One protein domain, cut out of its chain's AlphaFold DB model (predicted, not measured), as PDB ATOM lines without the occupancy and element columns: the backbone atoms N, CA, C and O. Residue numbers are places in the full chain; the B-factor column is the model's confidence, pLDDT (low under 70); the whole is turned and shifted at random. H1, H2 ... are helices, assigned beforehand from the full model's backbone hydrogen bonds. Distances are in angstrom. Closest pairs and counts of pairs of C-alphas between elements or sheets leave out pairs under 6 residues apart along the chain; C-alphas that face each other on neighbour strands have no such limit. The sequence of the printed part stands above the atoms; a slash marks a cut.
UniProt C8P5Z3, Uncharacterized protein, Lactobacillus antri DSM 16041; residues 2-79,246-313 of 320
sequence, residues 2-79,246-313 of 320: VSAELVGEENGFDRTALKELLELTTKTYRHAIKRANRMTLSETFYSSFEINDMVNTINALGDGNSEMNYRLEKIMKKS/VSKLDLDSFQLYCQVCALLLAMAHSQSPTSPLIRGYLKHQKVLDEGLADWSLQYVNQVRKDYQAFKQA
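What this domain is: This is residues 2 to 79 and 246 to 313 of the 320 residues of an uncharacterized protein of Lactobacillus antri DSM 16041 (UniProt C8P5Z3). Two helices side by side, H2 and H6, make the core; the small hairpin of H4 and H5 crosses H6 on one side, and the long H8 crosses H2 on the other, its last residues 305 to 313 sticking out. H1 packs on H2 and H8 near the first residues of H2, while the short H3 and H7 lie toward the other end of the core. The printed part has 146 residues with eight named helices, H1 to H8 in order, and no named strand: all helix. It is compact, with a radius of gyration of the C-alphas of 16.5 A and spans of 53 by 36 by 26 A.

How they stand to each other: H1, residues 2 to 10, and H2, residues 15 to 36, form a helical hairpin; residues 18 to 22 of H2 alone touch H1, closest at the C-alphas of Glu 5 and Leu 18, 6.6 A. Their steep tilt of 35.1 degrees, opposite ways, is only just past shallow. H2 is the hub and touches H6, residues 251 to 270, the same way at a shallow tilt of 31 degrees; the closest C-alphas are those of Tyr 29 and Ala 262, 4.8 A. H3, residues 41 to 45, touches no helix but is near H6. H4, residues 51 to 60, is about perpendicular to H6 at 90 degrees and touches residues 259 to 263 of H6 alone, closest at the C-alphas of Met 54 and Val 260, 6.6 A. H5, residues 68 to 77, forms a helical hairpin with H4; they only just touch, with 3 pairs of C-alphas within 8 A. H5 also touches H6, closest at the C-alphas of Arg 71 and Ser 253, 5.3 A. H7, residues 275 to 282, and H2 only just touch, with 3 pairs of C-alphas within 8 A. H8, residues 287 to 313, touches H2 at a steep tilt of 57 degrees, closest at the C-alphas of Glu 23 and Asp 289, 4.8 A. H6 and H8 are apart. Every O i to N i+4 pair is within hydrogen-bond range in H1 to H7; in H8, 21 of 23 are.

Where its parts are: H1 begins at C-alpha 2 (94.222, 8.151, 116.716). H2 is 31.6 A long, H6 28.4 A and H8 39.0 A. H8 ends at C-alpha 313 (97.198, -14.179, 124.235).

The domain as a whole: The C-alphas of Thr 40 and Gln 312, the two farthest apart, are 53.9 A apart. Residues 80 to 245 are not printed, and C-alphas 79 and 246 are 9.2 A apart across this cut. Of the links printed whole, H4 to H5 is short and the others are tight. The mean pLDDT of the printed part is 91.0, with residue 79 under 70.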
ATOM      1  N   VAL A   2      93.919   9.197 115.699       95.81
ATOM      2  CA  VAL A   2      94.222   8.151 116.716       95.81
ATOM      3  C   VAL A   2      95.729   7.989 116.974       95.81
ATOM      4  O   VAL A   2      96.170   7.984 118.114       95.81
ATOM      5  N   SER A   3      96.548   7.921 115.919       93.75
ATOM      6  CA  SER A   3      98.011   7.885 116.078       93.75
ATOM      7  C   SER A   3      98.592   9.170 116.669       93.75
ATOM      8  O   SER A   3      99.615   9.106 117.332       93.75
ATOM      9  N   ALA A   4      97.961  10.322 116.418       95.50
ATOM     10  CA  ALA A   4      98.411  11.589 116.982       95.50
ATOM     11  C   ALA A   4      98.123  11.650 118.489       95.50
ATOM     12  O   ALA A   4      98.986  12.077 119.240       95.50
ATOM     13  N   GLU A   5      96.973  11.126 118.923       96.25
ATOM     14  CA  GLU A   5      96.643  10.965 120.342       96.25
ATOM     15  C   GLU A   5      97.651  10.055 121.052       96.25
ATOM     16  O   GLU A   5      98.257  10.461 122.032       96.25
ATOM     17  N   LEU A   6      97.914   8.854 120.517       95.06
ATOM     18  CA  LEU A   6      98.863   7.909 121.126       95.06
ATOM     19  C   LEU A   6     100.278   8.492 121.273       95.06
ATOM     20  O   LEU A   6     100.922   8.289 122.297       95.06
ATOM     21  N   VAL A   7     100.762   9.210 120.254       94.56
ATOM     22  CA  VAL A   7     102.066   9.896 120.310       94.56
ATOM     23  C   VAL A   7     102.025  11.071 121.287       94.56
ATOM     24  O   VAL A   7     102.985  11.311 122.008       94.56
ATOM     25  N   GLY A   8     100.912  11.801 121.325       95.06
ATOM     26  CA  GLY A   8     100.695  12.891 122.263       95.06
ATOM     27  C   GLY A   8     100.755  12.444 123.723       95.06
ATOM     28  O   GLY A   8     101.419  13.082 124.537       95.06
ATOM     29  N   GLU A   9     100.133  11.307 124.031       93.62
ATOM     30  CA  GLU A   9     100.211  10.667 125.345       93.62
ATOM     31  C   GLU A   9     101.626  10.171 125.667       93.62
ATOM     32  O   GLU A   9     102.090  10.352 126.791       93.62
ATOM     33  N   GLU A  10     102.338   9.589 124.691       93.81
ATOM     34  CA  GLU A  10     103.747   9.190 124.848       93.81
ATOM     35  C   GLU A  10     104.645  10.397 125.177       93.81
ATOM     36  O   GLU A  10     105.555  10.287 125.998       93.81
ATOM     37  N   ASN A  11     104.346  11.561 124.597       94.19
ATOM     38  CA  ASN A  11     105.030  12.826 124.871       94.19
ATOM     39  C   ASN A  11     104.575  13.518 126.169       94.19
ATOM     40  O   ASN A  11     105.141  14.548 126.536       94.19
ATOM     41  N   GLY A  12     103.563  12.984 126.860       95.56
ATOM     42  CA  GLY A  12     103.036  13.554 128.099       95.56
ATOM     43  C   GLY A  12     102.254  14.858 127.913       95.56
ATOM     44  O   GLY A  12     102.222  15.679 128.829       95.56
ATOM     45  N   PHE A  13     101.650  15.084 126.744       95.81
ATOM     46  CA  PHE A  13     100.812  16.264 126.514       95.81
ATOM     47  C   PHE A  13      99.495  16.184 127.298       95.81
ATOM     48  O   PHE A  13      98.938  15.106 127.505       95.81
ATOM     49  N   ASP A  14      98.992  17.344 127.733       94.94
ATOM     50  CA  ASP A  14      97.714  17.432 128.443       94.94
ATOM     51  C   ASP A  14      96.540  17.017 127.542       94.94
ATOM     52  O   ASP A  14      96.517  17.308 126.346       94.94
ATOM     53  N   ARG A  15      95.523  16.378 128.129       92.69
ATOM     54  CA  ARG A  15      94.351  15.878 127.391       92.69
ATOM     55  C   ARG A  15      93.555  16.983 126.707       92.69
ATOM     56  O   ARG A  15      93.045  16.766 125.610       92.69
ATOM     57  N   THR A  16      93.432  18.144 127.344       95.38
ATOM     58  CA  THR A  16      92.709  19.290 126.778       95.38
ATOM     59  C   THR A  16      93.456  19.801 125.556       95.38
ATOM     60  O   THR A  16      92.872  19.923 124.482       95.38
ATOM     61  N   ALA A  17      94.774  19.969 125.690       95.50
ATOM     62  CA  ALA A  17      95.645  20.368 124.592       95.50
ATOM     63  C   ALA A  17      95.628  19.362 123.427       95.50
ATOM     64  O   ALA A  17      95.646  19.754 122.261       95.50
ATOM     65  N   LEU A  18      95.552  18.059 123.717       95.44
ATOM     66  CA  LEU A  18      95.410  17.029 122.689       95.44
ATOM     67  C   LEU A  18      94.063  17.104 121.970       95.44
ATOM     68  O   LEU A  18      94.041  17.043 120.740       95.44
ATOM     69  N   LYS A  19      92.953  17.297 122.694       96.44
ATOM     70  CA  LYS A  19      91.637  17.498 122.070       96.44
ATOM     71  C   LYS A  19      91.658  18.712 121.133       96.44
ATOM     72  O   LYS A  19      91.300  18.568 119.965       96.44
ATOM     73  N   GLU A  20      92.166  19.854 121.595       96.75
ATOM     74  CA  GLU A  20      92.307  21.071 120.781       96.75
ATOM     75  C   GLU A  20      93.174  20.838 119.531       96.75
ATOM     76  O   GLU A  20      92.820  21.258 118.425       96.75
ATOM     77  N   LEU A  21      94.283  20.102 119.665       96.56
ATOM     78  CA  LEU A  21      95.151  19.734 118.546       96.56
ATOM     79  C   LEU A  21      94.423  18.858 117.515       96.56
ATOM     80  O   LEU A  21      94.581  19.061 116.304       96.56
ATOM     81  N   LEU A  22      93.641  17.872 117.960       97.50
ATOM     82  CA  LEU A  22      92.885  16.978 117.077       97.50
ATOM     83  C   LEU A  22      91.756  17.719 116.344       97.50
ATOM     84  O   LEU A  22      91.568  17.510 115.139       97.50
ATOM     85  N   GLU A  23      91.056  18.618 117.035       97.62
ATOM     86  CA  GLU A  23      90.056  19.507 116.437       97.62
ATOM     87  C   GLU A  23      90.690  20.403 115.375       97.62
ATOM     88  O   GLU A  23      90.213  20.464 114.238       97.62
ATOM     89  N   LEU A  24      91.824  21.034 115.698       96.81
ATOM     90  CA  LEU A  24      92.567  21.875 114.765       96.81
ATOM     91  C   LEU A  24      93.055  21.085 113.546       96.81
ATOM     92  O   LEU A  24      92.952  21.564 112.419       96.81
ATOM     93  N   THR A  25      93.530  19.855 113.741       97.19
ATOM     94  CA  THR A  25      93.952  18.964 112.649       97.19
ATOM     95  C   THR A  25      92.798  18.714 111.671       97.19
ATOM     96  O   THR A  25      92.968  18.816 110.452       97.19
ATOM     97  N   THR A  26      91.601  18.438 112.190       96.62
ATOM     98  CA  THR A  26      90.399  18.216 111.372       96.62
ATOM     99  C   THR A  26      89.934  19.499 110.687       96.62
ATOM    100  O   THR A  26      89.643  19.497 109.484       96.62
ATOM    101  N   LYS A  27      89.952  20.617 111.419       96.75
ATOM    102  CA  LYS A  27      89.642  21.953 110.910       96.75
ATOM    103  C   LYS A  27      90.549  22.325 109.737       96.75
ATOM    104  O   LYS A  27      90.036  22.720 108.688       96.75
ATOM    105  N   THR A  28      91.863  22.114 109.863       97.00
ATOM    106  CA  THR A  28      92.844  22.350 108.793       97.00
ATOM    107  C   THR A  28      92.547  21.499 107.561       97.00
ATOM    108  O   THR A  28      92.515  22.033 106.453       97.00
ATOM    109  N   TYR A  29      92.232  20.208 107.722       96.75
ATOM    110  CA  TYR A  29      91.811  19.359 106.600       96.75
ATOM    111  C   TYR A  29      90.553  19.913 105.901       96.75
ATOM    112  O   TYR A  29      90.526  20.079 104.678       96.75
ATOM    113  N   ARG A  30      89.511  20.265 106.666       96.12
ATOM    114  CA  ARG A  30      88.252  20.815 106.136       96.12
ATOM    115  C   ARG A  30      88.469  22.150 105.415       96.12
ATOM    116  O   ARG A  30      87.874  22.396 104.361       96.12
ATOM    117  N   HIS A  31      89.310  23.019 105.968       95.75
ATOM    118  CA  HIS A  31      89.682  24.301 105.374       95.75
ATOM    119  C   HIS A  31      90.503  24.135 104.095       95.75
ATOM    120  O   HIS A  31      90.217  24.815 103.106       95.75
ATOM    121  N   ALA A  32      91.432  23.182 104.066       95.00
ATOM    122  CA  ALA A  32      92.206  22.847 102.878       95.00
ATOM    123  C   ALA A  32      91.319  22.319 101.736       95.00
ATOM    124  O   ALA A  32      91.408  22.839 100.626       95.00
ATOM    125  N   ILE A  33      90.378  21.399 101.998       94.88
ATOM    126  CA  ILE A  33      89.395  20.954 100.983       94.88
ATOM    127  C   ILE A  33      88.552  22.136 100.474       94.88
ATOM    128  O   ILE A  33      88.314  22.286  99.273       94.88
ATOM    129  N   LYS A  34      88.107  23.020 101.378       93.69
ATOM    130  CA  LYS A  34      87.337  24.219 101.006       93.69
ATOM    131  C   LYS A  34      88.148  25.173 100.122       93.69
ATOM    132  O   LYS A  34      87.572  25.773  99.213       93.69
ATOM    133  N   ARG A  35      89.448  25.330 100.392       92.50
ATOM    134  CA  ARG A  35      90.379  26.129  99.584       92.50
ATOM    135  C   ARG A  35      90.607  25.494  98.217       92.50
ATOM    136  O   ARG A  35      90.425  26.193  97.228       92.50
ATOM    137  N   ALA A  36      90.927  24.202  98.164       91.25
ATOM    138  CA  ALA A  36      91.158  23.474  96.916       91.25
ATOM    139  C   ALA A  36      89.958  23.572  95.965       91.25
ATOM    140  O   ALA A  36      90.109  23.725  94.763       91.25
ATOM    141  N   ASN A  37      88.741  23.623  96.507       88.94
ATOM    142  CA  ASN A  37      87.544  23.832  95.705       88.94
ATOM    143  C   ASN A  37      87.451  25.211  95.001       88.94
ATOM    144  O   ASN A  37      86.627  25.400  94.108       88.94
ATOM    145  N   ARG A  38      88.209  26.212  95.450       90.44
ATOM    146  CA  ARG A  38      88.281  27.525  94.792       90.44
ATOM    147  C   ARG A  38      89.386  27.584  93.738       90.44
ATOM    148  O   ARG A  38      89.489  28.596  93.060       90.44
ATOM    149  N   MET A  39      90.197  26.534  93.642       91.56
ATOM    150  CA  MET A  39      91.291  26.421  92.692       91.56
ATOM    151  C   MET A  39      90.788  25.766  91.405       91.56
ATOM    152  O   MET A  39      89.889  24.923  91.401       91.56
ATOM    153  N   THR A  40      91.389  26.156  90.295       91.25
ATOM    154  CA  THR A  40      91.279  25.469  89.015       91.25
ATOM    155  C   THR A  40      91.943  24.091  89.087       91.25
ATOM    156  O   THR A  40      92.744  23.790  89.979       91.25
ATOM    157  N   LEU A  41      91.638  23.236  88.107       87.62
ATOM    158  CA  LEU A  41      92.286  21.928  87.982       87.62
ATOM    159  C   LEU A  41      93.806  22.065  87.821       87.62
ATOM    160  O   LEU A  41      94.551  21.317  88.444       87.62
ATOM    161  N   SER A  42      94.263  23.057  87.050       88.75
ATOM    162  CA  SER A  42      95.690  23.331  86.857       88.75
ATOM    163  C   SER A  42      96.369  23.758  88.158       88.75
ATOM    164  O   SER A  42      97.412  23.215  88.503       88.75
ATOM    165  N   GLU A  43      95.771  24.673  88.924       89.19
ATOM    166  CA  GLU A  43      96.315  25.089  90.226       89.19
ATOM    167  C   GLU A  43      96.369  23.924  91.223       89.19
ATOM    168  O   GLU A  43      97.328  23.794  91.985       89.19
ATOM    169  N   THR A  44      95.360  23.047  91.206       85.00
ATOM    170  CA  THR A  44      95.340  21.841  92.047       85.00
ATOM    171  C   THR A  44      96.459  20.880  91.640       85.00
ATOM    172  O   THR A  44      97.184  20.373  92.494       85.00
ATOM    173  N   PHE A  45      96.661  20.671  90.338       83.94
ATOM    174  CA  PHE A  45      97.703  19.793  89.809       83.94
ATOM    175  C   PHE A  45      99.121  20.305  90.113       83.94
ATOM    176  O   PHE A  45      99.970  19.528  90.543       83.94
ATOM    177  N   TYR A  46      99.360  21.610  89.960       84.69
ATOM    178  CA  TYR A  46     100.662  22.253  90.188       84.69
ATOM    179  C   TYR A  46     100.867  22.774  91.613       84.69
ATOM    180  O   TYR A  46     101.772  23.570  91.860       84.69
ATOM    181  N   SER A  47     100.030  22.362  92.563       83.25
ATOM    182  CA  SER A  47     100.197  22.771  93.954       83.25
ATOM    183  C   SER A  47     101.566  22.353  94.488       83.25
ATOM    184  O   SER A  47     101.991  21.218  94.280       83.25
ATOM    185  N   SER A  48     102.238  23.268  95.188       82.00
ATOM    186  CA  SER A  48     103.524  22.992  95.827       82.00
ATOM    187  C   SER A  48     103.351  22.102  97.056       82.00
ATOM    188  O   SER A  48     102.384  22.224  97.810       82.00
ATOM    189  N   PHE A  49     104.313  21.205  97.246       80.38
ATOM    190  CA  PHE A  49     104.445  20.349  98.425       80.38
ATOM    191  C   PHE A  49     105.748  20.654  99.170       80.38
ATOM    192  O   PHE A  49     106.143  19.906 100.065       80.38
ATOM    193  N   GLU A  50     106.397  21.763  98.809       84.69
ATOM    194  CA  GLU A  50     107.510  22.310  99.560       84.69
ATOM    195  C   GLU A  50     107.023  22.773 100.927       84.69
ATOM    196  O   GLU A  50     105.945  23.357 101.085       84.69
ATOM    197  N   ILE A  51     107.819  22.489 101.951       81.62
ATOM    198  CA  ILE A  51     107.348  22.604 103.327       81.62
ATOM    199  C   ILE A  51     107.033  24.047 103.736       81.62
ATOM    200  O   ILE A  51     106.047  24.283 104.436       81.62
ATOM    201  N   ASN A  52     107.787  25.017 103.214       85.06
ATOM    202  CA  ASN A  52     107.526  26.442 103.422       85.06
ATOM    203  C   ASN A  52     106.193  26.875 102.791       85.06
ATOM    204  O   ASN A  52     105.424  27.609 103.410       85.06
ATOM    205  N   ASP A  53     105.863  26.367 101.602       87.19
ATOM    206  CA  ASP A  53     104.595  26.674 100.930       87.19
ATOM    207  C   ASP A  53     103.402  26.050 101.662       87.19
ATOM    208  O   ASP A  53     102.332  26.661 101.765       87.19
ATOM    209  N   MET A  54     103.589  24.856 102.230       88.31
ATOM    210  CA  MET A  54     102.588  24.218 103.085       88.31
ATOM    211  C   MET A  54     102.333  25.029 104.359       88.31
ATOM    212  O   MET A  54     101.176  25.256 104.718       88.31
ATOM    213  N   VAL A  55     103.391  25.524 105.009       88.19
ATOM    214  CA  VAL A  55     103.283  26.411 106.177       88.19
ATOM    215  C   VAL A  55     102.555  27.709 105.820       88.19
ATOM    216  O   VAL A  55     101.596  28.089 106.494       88.19
ATOM    217  N   ASN A  56     102.930  28.349 104.714       88.69
ATOM    218  CA  ASN A  56     102.257  29.553 104.222       88.69
ATOM    219  C   ASN A  56     100.776  29.296 103.917       88.69
ATOM    220  O   ASN A  56      99.920  30.130 104.219       88.69
ATOM    221  N   THR A  57     100.454  28.120 103.377       89.81
ATOM    222  CA  THR A  57      99.069  27.714 103.126       89.81
ATOM    223  C   THR A  57      98.286  27.584 104.429       89.81
ATOM    224  O   THR A  57      97.199  28.147 104.519       89.81
ATOM    225  N   ILE A  58      98.823  26.908 105.449       91.69
ATOM    226  CA  ILE A  58      98.163  26.771 106.761       91.69
ATOM    227  C   ILE A  58      97.931  28.148 107.408       91.69
ATOM    228  O   ILE A  58      96.828  28.418 107.891       91.69
ATOM    229  N   ASN A  59      98.915  29.050 107.338       89.06
ATOM    230  CA  ASN A  59      98.769  30.438 107.789       89.06
ATOM    231  C   ASN A  59      97.623  31.160 107.063       89.06
ATOM    232  O   ASN A  59      96.760  31.759 107.702       89.06
ATOM    233  N   ALA A  60      97.556  31.043 105.735       88.56
ATOM    234  CA  ALA A  60      96.505  31.660 104.927       88.56
ATOM    235  C   ALA A  60      95.099  31.074 105.178       88.56
ATOM    236  O   ALA A  60      94.099  31.726 104.872       88.56
ATOM    237  N   LEU A  61      94.996  29.857 105.728       88.62
ATOM    238  CA  LEU A  61      93.721  29.277 106.169       88.62
ATOM    239  C   LEU A  61      93.221  29.873 107.499       88.62
ATOM    240  O   LEU A  61      92.072  29.628 107.867       88.62
ATOM    241  N   GLY A  62      94.050  30.653 108.205       85.88
ATOM    242  CA  GLY A  62      93.753  31.159 109.548       85.88
ATOM    243  C   GLY A  62      93.857  30.085 110.634       85.88
ATOM    244  O   GLY A  62      93.273  30.234 111.705       85.88
ATOM    245  N   ASP A  63      94.558  28.988 110.340       83.81
ATOM    246  CA  ASP A  63      94.806  27.888 111.276       83.81
ATOM    247  C   ASP A  63      96.255  27.897 111.802       83.81
ATOM    248  O   ASP A  63      96.625  27.042 112.603       83.81
ATOM    249  N   GLY A  64      97.077  28.844 111.345       76.88
ATOM    250  CA  GLY A  64      98.464  29.031 111.765       76.88
ATOM    251  C   GLY A  64      98.666  30.111 112.832       76.88
ATOM    252  O   GLY A  64      97.718  30.770 113.258       76.88
ATOM    253  N   ASN A  65      99.919  30.314 113.245       74.81
ATOM    254  CA  ASN A  65     100.331  31.412 114.124       74.81
ATOM    255  C   ASN A  65     101.655  32.048 113.664       74.81
ATOM    256  O   ASN A  65     102.346  31.521 112.790       74.81
ATOM    257  N   SER A  66     102.011  33.194 114.253       71.94
ATOM    258  CA  SER A  66     103.160  34.019 113.840       71.94
ATOM    259  C   SER A  66     104.519  33.311 113.917       71.94
ATOM    260  O   SER A  66     105.474  33.770 113.301       71.94
ATOM    261  N   GLU A  67     104.618  32.189 114.634       80.94
ATOM    262  CA  GLU A  67     105.870  31.466 114.883       80.94
ATOM    263  C   GLU A  67     105.999  30.162 114.079       80.94
ATOM    264  O   GLU A  67     106.887  29.350 114.342       80.94
ATOM    265  N   MET A  68     105.141  29.921 113.081       80.31
ATOM    266  CA  MET A  68     105.172  28.660 112.327       80.31
ATOM    267  C   MET A  68     106.512  28.368 111.641       80.31
ATOM    268  O   MET A  68     106.944  27.218 111.646       80.31
ATOM    269  N   ASN A  69     107.197  29.382 111.105       82.50
ATOM    270  CA  ASN A  69     108.516  29.191 110.489       82.50
ATOM    271  C   ASN A  69     109.565  28.754 111.524       82.50
ATOM    272  O   ASN A  69     110.333  27.831 111.273       82.50
ATOM    273  N   TYR A  70     109.531  29.335 112.727       84.62
ATOM    274  CA  TYR A  70     110.398  28.919 113.831       84.62
ATOM    275  C   TYR A  70     110.127  27.464 114.257       84.62
ATOM    276  O   TYR A  70     111.052  26.676 114.472       84.62
ATOM    277  N   ARG A  71     108.851  27.066 114.327       85.06
ATOM    278  CA  ARG A  71     108.452  25.678 114.629       85.06
ATOM    279  C   ARG A  71     108.906  24.713 113.540       85.06
ATOM    280  O   ARG A  71     109.396  23.630 113.853       85.06
ATOM    281  N   LEU A  72     108.789  25.112 112.277       85.00
ATOM    282  CA  LEU A  72     109.276  24.334 111.147       85.00
ATOM    283  C   LEU A  72     110.789  24.102 111.245       85.00
ATOM    284  O   LEU A  72     111.227  22.956 111.174       85.00
ATOM    285  N   GLU A  73     111.580  25.145 111.504       84.19
ATOM    286  CA  GLU A  73     113.025  24.998 111.717       84.19
ATOM    287  C   GLU A  73     113.344  24.028 112.862       84.19
ATOM    288  O   GLU A  73     114.282  23.235 112.775       84.19
ATOM    289  N   LYS A  74     112.553  24.048 113.941       83.94
ATOM    290  CA  LYS A  74     112.708  23.120 115.068       83.94
ATOM    291  C   LYS A  74     112.400  21.671 114.685       83.94
ATOM    292  O   LYS A  74     113.097  20.767 115.151       83.94
ATOM    293  N   ILE A  75     111.391  21.446 113.841       83.50
ATOM    294  CA  ILE A  75     111.063  20.124 113.284       83.50
ATOM    295  C   ILE A  75     112.203  19.640 112.383       83.50
ATOM    296  O   ILE A  75     112.662  18.513 112.556       83.50
ATOM    297  N   MET A  76     112.698  20.499 111.488       82.81
ATOM    298  CA  MET A  76     113.805  20.185 110.577       82.81
ATOM    299  C   MET A  76     115.102  19.881 111.338       82.81
ATOM    300  O   MET A  76     115.786  18.916 111.039       82.81
ATOM    301  N   LYS A  77     115.416  20.608 112.418       81.25
ATOM    302  CA  LYS A  77     116.576  20.288 113.278       81.25
ATOM    303  C   LYS A  77     116.466  18.927 113.977       81.25
ATOM    304  O   LYS A  77     117.478  18.368 114.393       81.25
ATOM    305  N   LYS A  78     115.246  18.418 114.176       76.50
ATOM    306  CA  LYS A  78     114.974  17.122 114.822       76.50
ATOM    307  C   LYS A  78     114.791  15.986 113.819       76.50
ATOM    308  O   LYS A  78     114.604  14.839 114.243       76.50
ATOM    309  N   SER A  79     114.805  16.277 112.524       69.94
ATOM    310  CA  SER A  79     114.717  15.254 111.502       69.94
ATOM    311  C   SER A  79     116.085  14.607 111.282       69.94
ATOM    312  O   SER A  79     117.139  15.202 111.505       69.94
ATOM    313  N   VAL A 246     108.617  12.146 115.971       88.44
ATOM    314  CA  VAL A 246     107.401  12.721 116.561       88.44
ATOM    315  C   VAL A 246     107.375  12.619 118.091       88.44
ATOM    316  O   VAL A 246     106.884  13.540 118.740       88.44
ATOM    317  N   SER A 247     108.004  11.589 118.670       85.50
ATOM    318  CA  SER A 247     108.117  11.401 120.125       85.50
ATOM    319  C   SER A 247     109.139  12.347 120.789       85.50
ATOM    320  O   SER A 247     109.449  12.243 121.971       85.50
ATOM    321  N   LYS A 248     109.758  13.248 120.015       86.00
ATOM    322  CA  LYS A 248     110.668  14.291 120.514       86.00
ATOM    323  C   LYS A 248     110.174  15.696 120.206       86.00
ATOM    324  O   LYS A 248     110.901  16.659 120.466       86.00
ATOM    325  N   LEU A 249     109.007  15.847 119.591       91.12
ATOM    326  CA  LEU A 249     108.428  17.158 119.324       91.12
ATOM    327  C   LEU A 249     107.814  17.716 120.611       91.12
ATOM    328  O   LEU A 249     107.292  16.967 121.424       91.12
ATOM    329  N   ASP A 250     107.901  19.030 120.803       92.62
ATOM    330  CA  ASP A 250     107.015  19.708 121.756       92.62
ATOM    331  C   ASP A 250     105.618  19.853 121.144       92.62
ATOM    332  O   ASP A 250     105.434  19.627 119.944       92.62
ATOM    333  N   LEU A 251     104.642  20.230 121.972       93.12
ATOM    334  CA  LEU A 251     103.239  20.336 121.581       93.12
ATOM    335  C   LEU A 251     103.044  21.219 120.340       93.12
ATOM    336  O   LEU A 251     102.363  20.824 119.400       93.12
ATOM    337  N   ASP A 252     103.705  22.374 120.300       91.88
ATOM    338  CA  ASP A 252     103.603  23.337 119.205       91.88
ATOM    339  C   ASP A 252     104.142  22.805 117.872       91.88
ATOM    340  O   ASP A 252     103.523  22.982 116.818       91.88
ATOM    341  N   SER A 253     105.297  22.139 117.909       92.00
ATOM    342  CA  SER A 253     105.891  21.492 116.736       92.00
ATOM    343  C   SER A 253     105.057  20.288 116.292       92.00
ATOM    344  O   SER A 253     104.911  20.026 115.098       92.00
ATOM    345  N   PHE A 254     104.485  19.550 117.245       94.44
ATOM    346  CA  PHE A 254     103.628  18.402 116.968       94.44
ATOM    347  C   PHE A 254     102.283  18.810 116.357       94.44
ATOM    348  O   PHE A 254     101.810  18.167 115.416       94.44
ATOM    349  N   GLN A 255     101.706  19.916 116.824       94.56
ATOM    350  CA  GLN A 255     100.522  20.529 116.233       94.56
ATOM    351  C   GLN A 255     100.782  20.887 114.768       94.56
ATOM    352  O   GLN A 255     100.036  20.450 113.891       94.56
ATOM    353  N   LEU A 256     101.880  21.600 114.486       93.06
ATOM    354  CA  LEU A 256     102.254  21.954 113.117       93.06
ATOM    355  C   LEU A 256     102.433  20.707 112.237       93.06
ATOM    356  O   LEU A 256     101.913  20.648 111.124       93.06
ATOM    357  N   TYR A 257     103.116  19.681 112.749       92.88
ATOM    358  CA  TYR A 257     103.279  18.409 112.049       92.88
ATOM    359  C   TYR A 257     101.928  17.773 111.671       92.88
ATOM    360  O   TYR A 257     101.736  17.338 110.529       92.88
ATOM    361  N   CYS A 258     100.965  17.761 112.598       95.38
ATOM    362  CA  CYS A 258      99.623  17.231 112.354       95.38
ATOM    363  C   CYS A 258      98.848  18.064 111.321       95.38
ATOM    364  O   CYS A 258      98.198  17.489 110.445       95.38
ATOM    365  N   GLN A 259      98.966  19.394 111.356       95.50
ATOM    366  CA  GLN A 259      98.353  20.288 110.369       95.50
ATOM    367  C   GLN A 259      98.934  20.096 108.964       95.50
ATOM    368  O   GLN A 259      98.178  20.037 107.995       95.50
ATOM    369  N   VAL A 260     100.253  19.926 108.841       92.88
ATOM    370  CA  VAL A 260     100.907  19.607 107.560       92.88
ATOM    371  C   VAL A 260     100.401  18.266 107.027       92.88
ATOM    372  O   VAL A 260     100.039  18.163 105.856       92.88
ATOM    373  N   CYS A 261     100.282  17.251 107.885       93.25
ATOM    374  CA  CYS A 261      99.713  15.956 107.505       93.25
ATOM    375  C   CYS A 261      98.242  16.065 107.059       93.25
ATOM    376  O   CYS A 261      97.847  15.432 106.075       93.25
ATOM    377  N   ALA A 262      97.432  16.876 107.744       95.50
ATOM    378  CA  ALA A 262      96.044  17.151 107.376       95.50
ATOM    379  C   ALA A 262      95.932  17.874 106.026       95.50
ATOM    380  O   ALA A 262      95.118  17.485 105.186       95.50
ATOM    381  N   LEU A 263      96.776  18.884 105.791       94.25
ATOM    382  CA  LEU A 263      96.858  19.591 104.517       94.25
ATOM    383  C   LEU A 263      97.246  18.629 103.388       94.25
ATOM    384  O   LEU A 263      96.535  18.556 102.390       94.25
ATOM    385  N   LEU A 264      98.305  17.834 103.562       91.25
ATOM    386  CA  LEU A 264      98.747  16.842 102.576       91.25
ATOM    387  C   LEU A 264      97.632  15.857 102.204       91.25
ATOM    388  O   LEU A 264      97.426  15.570 101.024       91.25
ATOM    389  N   LEU A 265      96.876  15.375 103.195       92.25
ATOM    390  CA  LEU A 265      95.731  14.497 102.959       92.25
ATOM    391  C   LEU A 265      94.618  15.203 102.169       92.25
ATOM    392  O   LEU A 265      94.053  14.617 101.247       92.25
ATOM    393  N   ALA A 266      94.311  16.459 102.503       92.88
ATOM    394  CA  ALA A 266      93.312  17.246 101.783       92.88
ATOM    395  C   ALA A 266      93.719  17.497 100.326       92.88
ATOM    396  O   ALA A 266      92.891  17.355  99.422       92.88
ATOM    397  N   MET A 267      94.990  17.813 100.083       90.06
ATOM    398  CA  MET A 267      95.529  18.001  98.735       90.06
ATOM    399  C   MET A 267      95.442  16.704  97.928       90.06
ATOM    400  O   MET A 267      94.913  16.713  96.818       90.06
ATOM    401  N   ALA A 268      95.848  15.573  98.511       88.31
ATOM    402  CA  ALA A 268      95.726  14.260  97.884       88.31
ATOM    403  C   ALA A 268      94.268  13.926  97.518       88.31
ATOM    404  O   ALA A 268      93.980  13.511  96.398       88.31
ATOM    405  N   HIS A 269      93.320  14.154  98.431       90.94
ATOM    406  CA  HIS A 269      91.896  13.951  98.153       90.94
ATOM    407  C   HIS A 269      91.353  14.895  97.076       90.94
ATOM    408  O   HIS A 269      90.483  14.493  96.303       90.94
ATOM    409  N   SER A 270      91.882  16.115  96.987       89.38
ATOM    410  CA  SER A 270      91.456  17.108  95.996       89.38
ATOM    411  C   SER A 270      91.847  16.732  94.565       89.38
ATOM    412  O   SER A 270      91.138  17.116  93.639       89.38
ATOM    413  N   GLN A 271      92.898  15.921  94.386       85.44
ATOM    414  CA  GLN A 271      93.297  15.357  93.086       85.44
ATOM    415  C   GLN A 271      92.366  14.226  92.603       85.44
ATOM    416  O   GLN A 271      92.460  13.784  91.458       85.44
ATOM    417  N   SER A 272      91.484  13.702  93.464       84.50
ATOM    418  CA  SER A 272      90.590  12.603  93.095       84.50
ATOM    419  C   SER A 272      89.408  13.094  92.247       84.50
ATOM    420  O   SER A 272      88.755  14.067  92.633       84.50
ATOM    421  N   PRO A 273      88.995  12.358  91.195       84.12
ATOM    422  CA  PRO A 273      87.729  12.611  90.497       84.12
ATOM    423  C   PRO A 273      86.498  12.585  91.420       84.12
ATOM    424  O   PRO A 273      85.474  13.186  91.113       84.12
ATOM    425  N   THR A 274      86.590  11.909  92.572       87.56
ATOM    426  CA  THR A 274      85.527  11.849  93.589       87.56
ATOM    427  C   THR A 274      85.596  12.971  94.629       87.56
ATOM    428  O   THR A 274      84.776  12.996  95.550       87.56
ATOM    429  N   SER A 275      86.526  13.922  94.494       89.75
ATOM    430  CA  SER A 275      86.660  15.092  95.375       89.75
ATOM    431  C   SER A 275      85.338  15.857  95.605       89.75
ATOM    432  O   SER A 275      85.055  16.210  96.757       89.75
ATOM    433  N   PRO A 276      84.443  16.033  94.603       91.38
ATOM    434  CA  PRO A 276      83.143  16.669  94.828       91.38
ATOM    435  C   PRO A 276      82.268  15.991  95.896       91.38
ATOM    436  O   PRO A 276      81.532  16.689  96.593       91.38
ATOM    437  N   LEU A 277      82.369  14.666  96.079       93.81
ATOM    438  CA  LEU A 277      81.636  13.942  97.130       93.81
ATOM    439  C   LEU A 277      82.159  14.307  98.523       93.81
ATOM    440  O   LEU A 277      81.375  14.611  99.419       93.81
ATOM    441  N   ILE A 278      83.484  14.340  98.685       93.19
ATOM    442  CA  ILE A 278      84.143  14.739  99.937       93.19
ATOM    443  C   ILE A 278      83.766  16.182 100.274       93.19
ATOM    444  O   ILE A 278      83.370  16.486 101.398       93.19
ATOM    445  N   ARG A 279      83.821  17.074  99.280       89.88
ATOM    446  CA  ARG A 279      83.393  18.468  99.427       89.88
ATOM    447  C   ARG A 279      81.938  18.569  99.877       89.88
ATOM    448  O   ARG A 279      81.649  19.340 100.789       89.88
ATOM    449  N   GLY A 280      81.035  17.851  99.207       93.56
ATOM    450  CA  GLY A 280      79.609  17.848  99.526       93.56
ATOM    451  C   GLY A 280      79.365  17.413 100.966       93.56
ATOM    452  O   GLY A 280      78.664  18.110 101.695       93.56
ATOM    453  N   TYR A 281      80.033  16.338 101.390       93.88
ATOM    454  CA  TYR A 281      79.971  15.834 102.757       93.88
ATOM    455  C   TYR A 281      80.475  16.855 103.783       93.88
ATOM    456  O   TYR A 281      79.815  17.073 104.786       93.88
ATOM    457  N   LEU A 282      81.601  17.532 103.534       94.00
ATOM    458  CA  LEU A 282      82.194  18.492 104.480       94.00
ATOM    459  C   LEU A 282      81.498  19.867 104.509       94.00
ATOM    460  O   LEU A 282      81.800  20.710 105.364       94.00
ATOM    461  N   LYS A 283      80.599  20.153 103.562       89.94
ATOM    462  CA  LYS A 283      79.958  21.465 103.434       89.94
ATOM    463  C   LYS A 283      79.079  21.745 104.661       89.94
ATOM    464  O   LYS A 283      78.172  20.986 104.965       89.94
ATOM    465  N   HIS A 284      79.332  22.866 105.341       89.00
ATOM    466  CA  HIS A 284      78.648  23.279 106.583       89.00
ATOM    467  C   HIS A 284      78.809  22.326 107.783       89.00
ATOM    468  O   HIS A 284      78.179  22.541 108.811       89.00
ATOM    469  N   GLN A 285      79.717  21.353 107.713       92.50
ATOM    470  CA  GLN A 285      79.934  20.376 108.779       92.50
ATOM    471  C   GLN A 285      81.064  20.783 109.734       92.50
ATOM    472  O   GLN A 285      82.073  20.093 109.847       92.50
ATOM    473  N   LYS A 286      80.924  21.925 110.423       92.31
ATOM    474  CA  LYS A 286      81.901  22.328 111.461       92.31
ATOM    475  C   LYS A 286      81.945  21.337 112.631       92.31
ATOM    476  O   LYS A 286      83.001  21.127 113.203       92.31
ATOM    477  N   VAL A 287      80.812  20.697 112.926       95.62
ATOM    478  CA  VAL A 287      80.670  19.678 113.980       95.62
ATOM    479  C   VAL A 287      81.560  18.449 113.768       95.62
ATOM    480  O   VAL A 287      81.809  17.711 114.713       95.62
ATOM    481  N   LEU A 288      82.060  18.223 112.546       94.12
ATOM    482  CA  LEU A 288      83.010  17.140 112.288       94.12
ATOM    483  C   LEU A 288      84.360  17.379 112.956       94.12
ATOM    484  O   LEU A 288      85.031  16.397 113.249       94.12
ATOM    485  N   ASP A 289      84.751  18.637 113.181       95.81
ATOM    486  CA  ASP A 289      86.042  18.963 113.788       95.81
ATOM    487  C   ASP A 289      86.113  18.376 115.211       95.81
ATOM    488  O   ASP A 289      87.033  17.618 115.518       95.81
ATOM    489  N   GLU A 290      85.076  18.618 116.019       96.44
ATOM    490  CA  GLU A 290      84.905  18.031 117.355       96.44
ATOM    491  C   GLU A 290      84.569  16.535 117.288       96.44
ATOM    492  O   GLU A 290      85.214  15.720 117.943       96.44
ATOM    493  N   GLY A 291      83.615  16.133 116.440       96.81
ATOM    494  CA  GLY A 291      83.158  14.742 116.391       96.81
ATOM    495  C   GLY A 291      84.258  13.742 116.013       96.81
ATOM    496  O   GLY A 291      84.308  12.635 116.549       96.81
ATOM    497  N   LEU A 292      85.169  14.118 115.112       96.25
ATOM    498  CA  LEU A 292      86.307  13.279 114.734       96.25
ATOM    499  C   LEU A 292      87.426  13.279 115.787       96.25
ATOM    500  O   LEU A 292      88.097  12.250 115.953       96.25
ATOM    501  N   ALA A 293      87.614  14.390 116.505       96.56
ATOM    502  CA  ALA A 293      88.509  14.454 117.655       96.56
ATOM    503  C   ALA A 293      88.007  13.526 118.771       96.56
ATOM    504  O   ALA A 293      88.719  12.596 119.155       96.56
ATOM    505  N   ASP A 294      86.748  13.674 119.185       95.94
ATOM    506  CA  ASP A 294      86.114  12.845 120.214       95.94
ATOM    507  C   ASP A 294      86.108  11.359 119.840       95.94
ATOM    508  O   ASP A 294      86.430  10.502 120.669       95.94
ATOM    509  N   TRP A 295      85.797  11.032 118.581       96.50
ATOM    510  CA  TRP A 295      85.880   9.654 118.097       96.50
ATOM    511  C   TRP A 295      87.301   9.097 118.227       96.50
ATOM    512  O   TRP A 295      87.479   7.954 118.646       96.50
ATOM    513  N   SER A 296      88.323   9.897 117.910       96.19
ATOM    514  CA  SER A 296      89.720   9.462 117.993       96.19
ATOM    515  C   SER A 296      90.149   9.187 119.432       96.19
ATOM    516  O   SER A 296      90.763   8.149 119.682       96.19
ATOM    517  N   LEU A 297      89.771  10.065 120.369       93.44
ATOM    518  CA  LEU A 297      90.007   9.887 121.805       93.44
ATOM    519  C   LEU A 297      89.343   8.603 122.322       93.44
ATOM    520  O   LEU A 297      89.959   7.798 123.023       93.44
ATOM    521  N   GLN A 298      88.091   8.358 121.926       94.19
ATOM    522  CA  GLN A 298      87.373   7.139 122.299       94.19
ATOM    523  C   GLN A 298      88.011   5.888 121.686       94.19
ATOM    524  O   GLN A 298      88.154   4.869 122.367       94.19
ATOM    525  N   TYR A 299      88.438   5.956 120.424       96.94
ATOM    526  CA  TYR A 299      89.030   4.821 119.723       96.94
ATOM    527  C   TYR A 299      90.389   4.411 120.308       96.94
ATOM    528  O   TYR A 299      90.724   3.227 120.301       96.94
ATOM    529  N   VAL A 300      91.150   5.335 120.906       95.62
ATOM    530  CA  VAL A 300      92.373   4.983 121.650       95.62
ATOM    531  C   VAL A 300      92.088   3.997 122.789       95.62
ATOM    532  O   VAL A 300      92.887   3.090 123.029       95.62
ATOM    533  N   ASN A 301      90.920   4.066 123.436       94.19
ATOM    534  CA  ASN A 301      90.535   3.056 124.428       94.19
ATOM    535  C   ASN A 301      90.357   1.669 123.806       94.19
ATOM    536  O   ASN A 301      90.720   0.675 124.436       94.19
ATOM    537  N   GLN A 302      89.840   1.589 122.577       96.75
ATOM    538  CA  GLN A 302      89.768   0.324 121.848       96.75
ATOM    539  C   GLN A 302      91.172  -0.205 121.537       96.75
ATOM    540  O   GLN A 302      91.458  -1.359 121.843       96.75
ATOM    541  N   VAL A 303      92.084   0.653 121.060       96.00
ATOM    542  CA  VAL A 303      93.490   0.275 120.808       96.00
ATOM    543  C   VAL A 303      94.148  -0.305 122.064       96.00
ATOM    544  O   VAL A 303      94.842  -1.320 121.993       96.00
ATOM    545  N   ARG A 304      93.907   0.291 123.238       94.38
ATOM    546  CA  ARG A 304      94.420  -0.232 124.515       94.38
ATOM    547  C   ARG A 304      93.839  -1.597 124.856       94.38
ATOM    548  O   ARG A 304      94.598  -2.476 125.258       94.38
ATOM    549  N   LYS A 305      92.523  -1.784 124.708       96.12
ATOM    550  CA  LYS A 305      91.866  -3.080 124.944       96.12
ATOM    551  C   LYS A 305      92.449  -4.158 124.034       96.12
ATOM    552  O   LYS A 305      92.829  -5.215 124.530       96.12
ATOM    553  N   ASP A 306      92.611  -3.853 122.749       95.31
ATOM    554  CA  ASP A 306      93.191  -4.769 121.764       95.31
ATOM    555  C   ASP A 306      94.640  -5.128 122.119       95.31
ATOM    556  O   ASP A 306      95.030  -6.295 122.070       95.31
ATOM    557  N   TYR A 307      95.438  -4.146 122.554       93.44
ATOM    558  CA  TYR A 307      96.811  -4.393 122.993       93.44
ATOM    559  C   TYR A 307      96.883  -5.259 124.261       93.44
ATOM    560  O   TYR A 307      97.750  -6.126 124.371       93.44
ATOM    561  N   GLN A 308      95.970  -5.070 125.220       95.56
ATOM    562  CA  GLN A 308      95.899  -5.929 126.407       95.56
ATOM    563  C   GLN A 308      95.483  -7.356 126.044       95.56
ATOM    564  O   GLN A 308      96.129  -8.297 126.503       95.56
ATOM    565  N   ALA A 309      94.481  -7.520 125.178       95.25
ATOM    566  CA  ALA A 309      94.066  -8.830 124.678       95.25
ATOM    567  C   ALA A 309      95.219  -9.546 123.953       95.25
ATOM    568  O   ALA A 309      95.473 -10.725 124.197       95.25
ATOM    569  N   PHE A 310      95.982  -8.819 123.131       93.44
ATOM    570  CA  PHE A 310      97.188  -9.343 122.490       93.44
ATOM    571  C   PHE A 310      98.225  -9.832 123.512       93.44
ATOM    572  O   PHE A 310      98.709 -10.956 123.399       93.44
ATOM    573  N   LYS A 311      98.541  -9.034 124.541       95.06
ATOM    574  CA  LYS A 311      99.487  -9.439 125.596       95.06
ATOM    575  C   LYS A 311      99.010 -10.662 126.380       95.06
ATOM    576  O   LYS A 311      99.819 -11.529 126.688       95.06
ATOM    577  N   GLN A 312      97.714 -10.749 126.682       93.69
ATOM    578  CA  GLN A 312      97.130 -11.919 127.345       93.69
ATOM    579  C   GLN A 312      97.275 -13.179 126.482       93.69
ATOM    580  O   GLN A 312      97.682 -14.224 126.985       93.69
ATOM    581  N   ALA A 313      97.039 -13.069 125.171       92.50
ATOM    582  CA  ALA A 313      97.198 -14.179 124.235       92.50
ATOM    583  C   ALA A 313      98.654 -14.669 124.093       92.50
ATOM    584  O   ALA A 313      98.871 -15.833 123.761       92.50
TER     585      ALA A 313